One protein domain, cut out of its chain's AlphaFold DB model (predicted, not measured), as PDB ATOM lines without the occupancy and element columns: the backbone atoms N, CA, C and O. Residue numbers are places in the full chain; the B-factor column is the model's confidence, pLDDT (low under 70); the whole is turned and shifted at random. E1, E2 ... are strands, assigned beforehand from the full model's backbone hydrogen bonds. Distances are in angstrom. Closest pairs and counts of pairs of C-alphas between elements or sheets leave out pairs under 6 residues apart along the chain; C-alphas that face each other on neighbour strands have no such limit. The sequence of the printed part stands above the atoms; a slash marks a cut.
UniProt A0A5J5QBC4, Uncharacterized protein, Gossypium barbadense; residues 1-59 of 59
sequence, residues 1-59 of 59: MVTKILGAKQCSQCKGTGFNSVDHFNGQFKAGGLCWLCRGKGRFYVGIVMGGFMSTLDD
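AT A GLANCE: This is residues 1 to 59 of the 59 residues of an uncharacterized protein of Gossypium barbadense (UniProt A0A5J5QBC4). With little regular structure, this is a long rod in which two short antiparallel strands, E1 and E2, pair near the middle; the looped stretch 11 to 42 fills one end, and the tails 1 to 7 and 46 to 59 run off toward the other. The 59 printed residues have no named helix; E1 then E2 make an all-strand class with only 6 residues in named elements. The whole is loose, with a radius of gyration of the C-alphas of 14.8 A and spans of 44 by 21 by 19 A.

HOW THE PARTS SIT: Look first at E1, residues 8 to 10, then at its antiparallel neighbour E2, residues 43 to 45; they form a hairpin, their directions at 148 degrees. C-alphas 10 and 43 face each other at 4.3 A. N 9 and O 44, 2.9 A apart, are within hydrogen-bond range.

IN THESE COORDINATES: Find C-alpha 8 at (217.211, 165.613, 218.467); E1 runs 6.4 A from there. E2 covers 6.7 A and ends at C-alpha 45, (213.807, 165.184, 215.315).

THE WHOLE: The C-alphas of Met 1 and Asn 26 are the two farthest apart, 47.2 A. The printed part has no cut, and the link E1 to E2, 32 residues, is long. Confidence is low, with pLDDT under 70, at residues 1 to 7 and 46 to 59.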
ATOM      1  N   MET A   1     210.887 148.881 228.539       41.41
ATOM      2  CA  MET A   1     210.842 149.535 227.213       41.41
ATOM      3  C   MET A   1     211.207 150.997 227.401       41.41
ATOM      4  O   MET A   1     210.350 151.802 227.728       41.41
ATOM      5  N   VAL A   2     212.497 151.325 227.316       39.53
ATOM      6  CA  VAL A   2     212.933 152.726 227.313       39.53
ATOM      7  C   VAL A   2     212.817 153.201 225.875       39.53
ATOM      8  O   VAL A   2     213.540 152.718 225.006       39.53
ATOM      9  N   THR A   3     211.879 154.103 225.614       43.34
ATOM     10  CA  THR A   3     211.763 154.803 224.337       43.34
ATOM     11  C   THR A   3     213.046 155.606 224.122       43.34
ATOM     12  O   THR A   3     213.192 156.714 224.636       43.34
ATOM     13  N   LYS A   4     214.026 155.033 223.416       47.94
ATOM     14  CA  LYS A   4     215.233 155.746 222.994       47.94
ATOM     15  C   LYS A   4     214.809 156.738 221.915       47.94
ATOM     16  O   LYS A   4     214.616 156.367 220.762       47.94
ATOM     17  N   ILE A   5     214.589 157.988 222.313       50.50
ATOM     18  CA  ILE A   5     214.371 159.107 221.393       50.50
ATOM     19  C   ILE A   5     215.615 159.178 220.495       50.50
ATOM     20  O   ILE A   5     216.696 159.514 220.982       50.50
ATOM     21  N   LEU A   6     215.497 158.811 219.213       51.50
ATOM     22  CA  LEU A   6     216.580 159.030 218.250       51.50
ATOM     23  C   LEU A   6     216.853 160.530 218.137       51.50
ATOM     24  O   LEU A   6     215.936 161.353 218.133       51.50
ATOM     25  N   GLY A   7     218.143 160.857 218.140       63.62
ATOM     26  CA  GLY A   7     218.677 162.136 218.584       63.62
ATOM     27  C   GLY A   7     218.001 163.361 217.977       63.62
ATOM     28  O   GLY A   7     217.947 163.539 216.760       63.62
ATOM     29  N   ALA A   8     217.565 164.262 218.855       73.62
ATOM     30  CA  ALA A   8     217.211 165.613 218.467       73.62
ATOM     31  C   ALA A   8     218.491 166.347 218.034       73.62
ATOM     32  O   ALA A   8     219.350 166.660 218.861       73.62
ATOM     33  N   LYS A   9     218.633 166.610 216.735       83.44
ATOM     34  CA  LYS A   9     219.738 167.405 216.194       83.44
ATOM     35  C   LYS A   9     219.421 168.886 216.404       83.44
ATOM     36  O   LYS A   9     218.292 169.323 216.181       83.44
ATOM     37  N   GLN A  10     220.393 169.672 216.860       89.06
ATOM     38  CA  GLN A  10     220.210 171.115 217.037       89.06
ATOM     39  C   GLN A  10     219.940 171.781 215.685       89.06
ATOM     40  O   GLN A  10     220.532 171.416 214.670       89.06
ATOM     41  N   CYS A  11     219.031 172.754 215.660       91.12
ATOM     42  CA  CYS A  11     218.741 173.497 214.444       91.12
ATOM     43  C   CYS A  11     219.979 174.290 214.022       91.12
ATOM     44  O   CYS A  11     220.443 175.144 214.773       91.12
ATOM     45  N   SER A  12     220.493 174.028 212.821       90.88
ATOM     46  CA  SER A  12     221.686 174.692 212.285       90.88
ATOM     47  C   SER A  12     221.473 176.184 212.023       90.88
ATOM     48  O   SER A  12     222.413 176.963 212.143       90.88
ATOM     49  N   GLN A  13     220.235 176.588 211.723       93.31
ATOM     50  CA  GLN A  13     219.892 177.974 211.392       93.31
ATOM     51  C   GLN A  13     219.852 178.873 212.631       93.31
ATOM     52  O   GLN A  13     220.534 179.888 212.683       93.31
ATOM     53  N   CYS A  14     219.083 178.488 213.654       94.75
ATOM     54  CA  CYS A  14     218.970 179.281 214.885       94.75
ATOM     55  C   CYS A  14     219.938 178.844 215.990       94.75
ATOM     56  O   CYS A  14     219.904 179.403 217.080       94.75
ATOM     57  N   LYS A  15     220.758 177.809 215.761       92.56
ATOM     58  CA  LYS A  15     221.684 177.243 216.758       92.56
ATOM     59  C   LYS A  15     221.010 177.001 218.113       92.56
ATOM     60  O   LYS A  15     221.576 177.252 219.168       92.56
ATOM     61  N   GLY A  16     219.777 176.499 218.099       91.50
ATOM     62  CA  GLY A  16     219.027 176.179 219.316       91.50
ATOM     63  C   GLY A  16     218.282 177.337 219.983       91.50
ATOM     64  O   GLY A  16     217.509 177.060 220.893       91.50
ATOM     65  N   THR A  17     218.431 178.586 219.530       95.44
ATOM     66  CA  THR A  17     217.713 179.730 220.129       95.44
ATOM     67  C   THR A  17     216.225 179.734 219.792       95.44
ATOM     68  O   THR A  17     215.422 180.277 220.541       95.44
ATOM     69  N   GLY A  18     215.846 179.142 218.656       93.88
ATOM     70  CA  GLY A  18     214.477 179.181 218.150       93.88
ATOM     71  C   GLY A  18     214.115 180.468 217.399       93.88
ATOM     72  O   GLY A  18     213.002 180.541 216.880       93.88
ATOM     73  N   PHE A  19     215.041 181.422 217.248       97.12
ATOM     74  CA  PHE A  19     214.815 182.701 216.560       97.12
ATOM     75  C   PHE A  19     215.784 182.912 215.392       97.12
ATOM     76  O   PHE A  19     216.888 182.370 215.380       97.12
ATOM     77  N   ASN A  20     215.368 183.690 214.392       96.44
ATOM     78  CA  ASN A  20     216.240 184.074 213.281       96.44
ATOM     79  C   ASN A  20     217.249 185.131 213.735       96.44
ATOM     80  O   ASN A  20     216.870 186.132 214.341       96.44
ATOM     81  N   SER A  21     218.518 184.952 213.379       95.06
ATOM     82  CA  SER A  21     219.552 185.969 213.609       95.06
ATOM     83  C   SER A  21     219.562 187.064 212.539       95.06
ATOM     84  O   SER A  21     220.053 188.155 212.800       95.06
ATOM     85  N   VAL A  22     219.028 186.777 211.348       95.81
ATOM     86  CA  VAL A  22     218.967 187.690 210.197       95.81
ATOM     87  C   VAL A  22     217.623 187.553 209.485       95.81
ATOM     88  O   VAL A  22     216.892 186.586 209.706       95.81
ATOM     89  N   ASP A  23     217.293 188.505 208.621       96.38
ATOM     90  CA  ASP A  23     216.170 188.371 207.702       96.38
ATOM     91  C   ASP A  23     216.444 187.278 206.654       96.38
ATOM     92  O   ASP A  23     217.511 187.228 206.042       96.38
ATOM     93  N   HIS A  24     215.459 186.419 206.405       94.62
ATOM     94  CA  HIS A  24     215.510 185.375 205.383       94.62
ATOM     95  C   HIS A  24     214.395 185.565 204.344       94.62
ATOM     96  O   HIS A  24     213.339 186.136 204.633       94.62
ATOM     97  N   PHE A  25     214.628 185.062 203.126       96.44
ATOM     98  CA  PHE A  25     213.675 185.084 202.006       96.44
ATOM     99  C   PHE A  25     213.125 186.485 201.700       96.44
ATOM    100  O   PHE A  25     211.913 186.698 201.680       96.44
ATOM    101  N   ASN A  26     214.025 187.450 201.478       95.31
ATOM    102  CA  ASN A  26     213.675 188.843 201.175       95.31
ATOM    103  C   ASN A  26     212.807 189.500 202.272       95.31
ATOM    104  O   ASN A  26     211.851 190.221 201.990       95.31
ATOM    105  N   GLY A  27     213.111 189.203 203.538       93.94
ATOM    106  CA  GLY A  27     212.428 189.793 204.692       93.94
ATOM    107  C   GLY A  27     211.076 189.170 205.043       93.94
ATOM    108  O   GLY A  27     210.395 189.705 205.919       93.94
ATOM    109  N   GLN A  28     210.691 188.054 204.410       96.62
ATOM    110  CA  GLN A  28     209.495 187.288 204.790       96.62
ATOM    111  C   GLN A  28     209.614 186.710 206.204       96.62
ATOM    112  O   GLN A  28     208.642 186.692 206.954       96.62
ATOM    113  N   PHE A  29     210.818 186.283 206.589       96.38
ATOM    114  CA  PHE A  29     211.112 185.860 207.952       96.38
ATOM    115  C   PHE A  29     212.131 186.816 208.544       96.38
ATOM    116  O   PHE A  29     213.301 186.776 208.175       96.38
ATOM    117  N   LYS A  30     211.680 187.695 209.438       96.75
ATOM    118  CA  LYS A  30     212.516 188.770 209.973       96.75
ATOM    119  C   LYS A  30     213.490 188.293 211.046       96.75
ATOM    120  O   LYS A  30     213.209 187.311 211.746       96.75
ATOM    121  N   ALA A  31     214.597 189.020 211.196       96.75
ATOM    122  CA  ALA A  31     215.489 188.875 212.343       96.75
ATOM    123  C   ALA A  31     214.710 189.081 213.657       96.75
ATOM    124  O   ALA A  31     213.798 189.904 213.732       96.75
ATOM    125  N   GLY A  32     215.021 188.283 214.680       95.56
ATOM    126  CA  GLY A  32     214.289 188.260 215.951       95.56
ATOM    127  C   GLY A  32     212.932 187.539 215.903       95.56
ATOM    128  O   GLY A  32     212.368 187.241 216.952       95.56
ATOM    129  N   GLY A  33     212.414 187.204 214.716       95.25
ATOM    130  CA  GLY A  33     211.220 186.373 214.557       95.25
ATOM    131  C   GLY A  33     211.491 184.886 214.797       95.25
ATOM    132  O   GLY A  33     212.642 184.449 214.879       95.25
ATOM    133  N   LEU A  34     210.423 184.085 214.877       95.56
ATOM    134  CA  LEU A  34     210.523 182.625 214.979       95.56
ATOM    135  C   LEU A  34     211.397 182.052 213.860       95.56
ATOM    136  O   LEU A  34     211.277 182.443 212.696       95.56
ATOM    137  N   CYS A  35     212.242 181.082 214.221       95.88
ATOM    138  CA  CYS A  35     213.140 180.443 213.274       95.88
ATOM    139  C   CYS A  35     212.347 179.867 212.100       95.88
ATOM    140  O   CYS A  35     211.476 179.017 212.305       95.88
ATOM    141  N   TRP A  36     212.670 180.295 210.881       95.62
ATOM    142  CA  TRP A  36     211.938 179.892 209.678       95.62
ATOM    143  C   TRP A  36     211.989 178.375 209.438       95.62
ATOM    144  O   TRP A  36     211.042 177.798 208.910       95.62
ATOM    145  N   LEU A  37     213.069 177.722 209.884       90.31
ATOM    146  CA  LEU A  37     213.285 176.293 209.688       90.31
ATOM    147  C   LEU A  37     212.670 175.445 210.815       90.31
ATOM    148  O   LEU A  37     211.871 174.552 210.553       90.31
ATOM    149  N   CYS A  38     213.021 175.709 212.082       93.19
ATOM    150  CA  CYS A  38     212.565 174.880 213.211       93.19
ATOM    151  C   CYS A  38     211.305 175.402 213.908       93.19
ATOM    152  O   CYS A  38     210.868 174.803 214.891       93.19
ATOM    153  N   ARG A  39     210.752 176.539 213.473       91.75
ATOM    154  CA  ARG A  39     209.515 177.119 214.015       91.75
ATOM    155  C   ARG A  39     209.556 177.330 215.542       91.75
ATOM    156  O   ARG A  39     208.580 177.069 216.234       91.75
ATOM    157  N   GLY A  40     210.711 177.727 216.083       90.62
ATOM    158  CA  GLY A  40     210.900 177.954 217.527       90.62
ATOM    159  C   GLY A  40     211.366 176.754 218.354       90.62
ATOM    160  O   GLY A  40     211.778 176.933 219.491       90.62
ATOM    161  N   LYS A  41     211.387 175.534 217.803       88.50
ATOM    162  CA  LYS A  41     211.779 174.335 218.574       88.50
ATOM    163  C   LYS A  41     213.271 174.218 218.891       88.50
ATOM    164  O   LYS A  41     213.650 173.401 219.724       88.50
ATOM    165  N   GLY A  42     214.133 174.961 218.196       86.62
ATOM    166  CA  GLY A  42     215.590 174.921 218.371       86.62
ATOM    167  C   GLY A  42     216.259 173.598 217.971       86.62
ATOM    168  O   GLY A  42     217.486 173.516 217.932       86.62
ATOM    169  N   ARG A  43     215.487 172.555 217.654       86.00
ATOM    170  CA  ARG A  43     215.959 171.208 217.327       86.00
ATOM    171  C   ARG A  43     215.045 170.576 216.280       86.00
ATOM    172  O   ARG A  43     213.866 170.919 216.199       86.00
ATOM    173  N   PHE A  44     215.594 169.644 215.516       79.69
ATOM    174  CA  PHE A  44     214.861 168.749 214.631       79.69
ATOM    175  C   PHE A  44     214.927 167.337 215.183       79.69
ATOM    176  O   PHE A  44     215.961 166.906 215.692       79.69
ATOM    177  N   TYR A  45     213.825 166.613 215.056       70.75
ATOM    178  CA  TYR A  45     213.807 165.184 215.315       70.75
ATOM    179  C   TYR A  45     214.181 164.486 214.012       70.75
ATOM    180  O   TYR A  45     213.475 164.626 213.015       70.75
ATOM    181  N   VAL A  46     215.318 163.792 214.006       65.69
ATOM    182  CA  VAL A  46     215.711 162.924 212.893       65.69
ATOM    183  C   VAL A  46     215.282 161.508 213.256       65.69
ATOM    184  O   VAL A  46     215.772 160.938 214.227       65.69
ATOM    185  N   GLY A  47     214.349 160.953 212.485       53.41
ATOM    186  CA  GLY A  47     213.925 159.565 212.613       53.41
ATOM    187  C   GLY A  47     212.912 159.196 211.536       53.41
ATOM    188  O   GLY A  47     211.864 159.829 211.424       53.41
ATOM    189  N   ILE A  48     213.237 158.178 210.739       46.22
ATOM    190  CA  ILE A  48     212.294 157.542 209.820       46.22
ATOM    191  C   ILE A  48     211.484 156.548 210.657       46.22
ATOM    192  O   ILE A  48     212.057 155.639 211.259       46.22
ATOM    193  N   VAL A  49     210.162 156.705 210.711       49.66
ATOM    194  CA  VAL A  49     209.281 155.661 211.244       49.66
ATOM    195  C   VAL A  49     209.065 154.642 210.133       49.66
ATOM    196  O   VAL A  49     208.194 154.814 209.287       49.66
ATOM    197  N   MET A  50     209.864 153.579 210.137       38.12
ATOM    198  CA  MET A  50     209.554 152.347 209.413       38.12
ATOM    199  C   MET A  50     209.390 151.244 210.455       38.12
ATOM    200  O   MET A  50     210.366 150.802 211.044       38.12
ATOM    201  N   GLY A  51     208.138 150.867 210.736       42.78
ATOM    202  CA  GLY A  51     207.785 149.671 211.509       42.78
ATOM    203  C   GLY A  51     208.502 149.500 212.855       42.78
ATOM    204  O   GLY A  51     209.387 148.667 212.982       42.78
ATOM    205  N   GLY A  52     208.091 150.235 213.889       44.38
ATOM    206  CA  GLY A  52     208.319 149.841 215.290       44.38
ATOM    207  C   GLY A  52     209.749 149.889 215.848       44.38
ATOM    208  O   GLY A  52     209.883 149.863 217.066       44.38
ATOM    209  N   PHE A  53     210.800 150.029 215.041       45.72
ATOM    210  CA  PHE A  53     212.163 150.244 215.530       45.72
ATOM    211  C   PHE A  53     212.892 151.246 214.639       45.72
ATOM    212  O   PHE A  53     213.036 151.077 213.435       45.72
ATOM    213  N   MET A  54     213.310 152.338 215.265       45.50
ATOM    214  CA  MET A  54     213.908 153.488 214.612       45.50
ATOM    215  C   MET A  54     215.381 153.173 214.303       45.50
ATOM    216  O   MET A  54     216.240 153.212 215.184       45.50
ATOM    217  N   SER A  55     215.657 152.801 213.056       47.31
ATOM    218  CA  SER A  55     217.004 152.556 212.539       47.31
ATOM    219  C   SER A  55     217.829 153.843 212.582       47.31
ATOM    220  O   SER A  55     217.421 154.866 212.037       47.31
ATOM    221  N   THR A  56     219.002 153.797 213.216       41.81
ATOM    222  CA  THR A  56     220.059 154.800 213.015       41.81
ATOM    223  C   THR A  56     221.194 154.110 212.283       41.81
ATOM    224  O   THR A  56     221.896 153.295 212.869       41.81
ATOM    225  N   LEU A  57     221.330 154.408 210.997       56.06
ATOM    226  CA  LEU A  57     222.621 154.391 210.328       56.06
ATOM    227  C   LEU A  57     223.066 155.854 210.270       56.06
ATOM    228  O   LEU A  57     222.275 156.683 209.811       56.06
ATOM    229  N   ASP A  58     224.231 156.157 210.840       37.03
ATOM    230  CA  ASP A  58     225.347 156.897 210.219       37.03
ATOM    231  C   ASP A  58     226.334 157.376 211.315       37.03
ATOM    232  O   ASP A  58     225.925 158.133 212.202       37.03
ATOM    233  N   ASP A  59     227.567 156.850 211.207       44.59
ATOM    234  CA  ASP A  59     228.821 156.955 212.007       44.59
ATOM    235  C   ASP A  59     228.780 156.682 213.528       44.59
ATOM    236  O   ASP A  59     228.389 157.564 214.330       44.59
TER     237      ASP A  59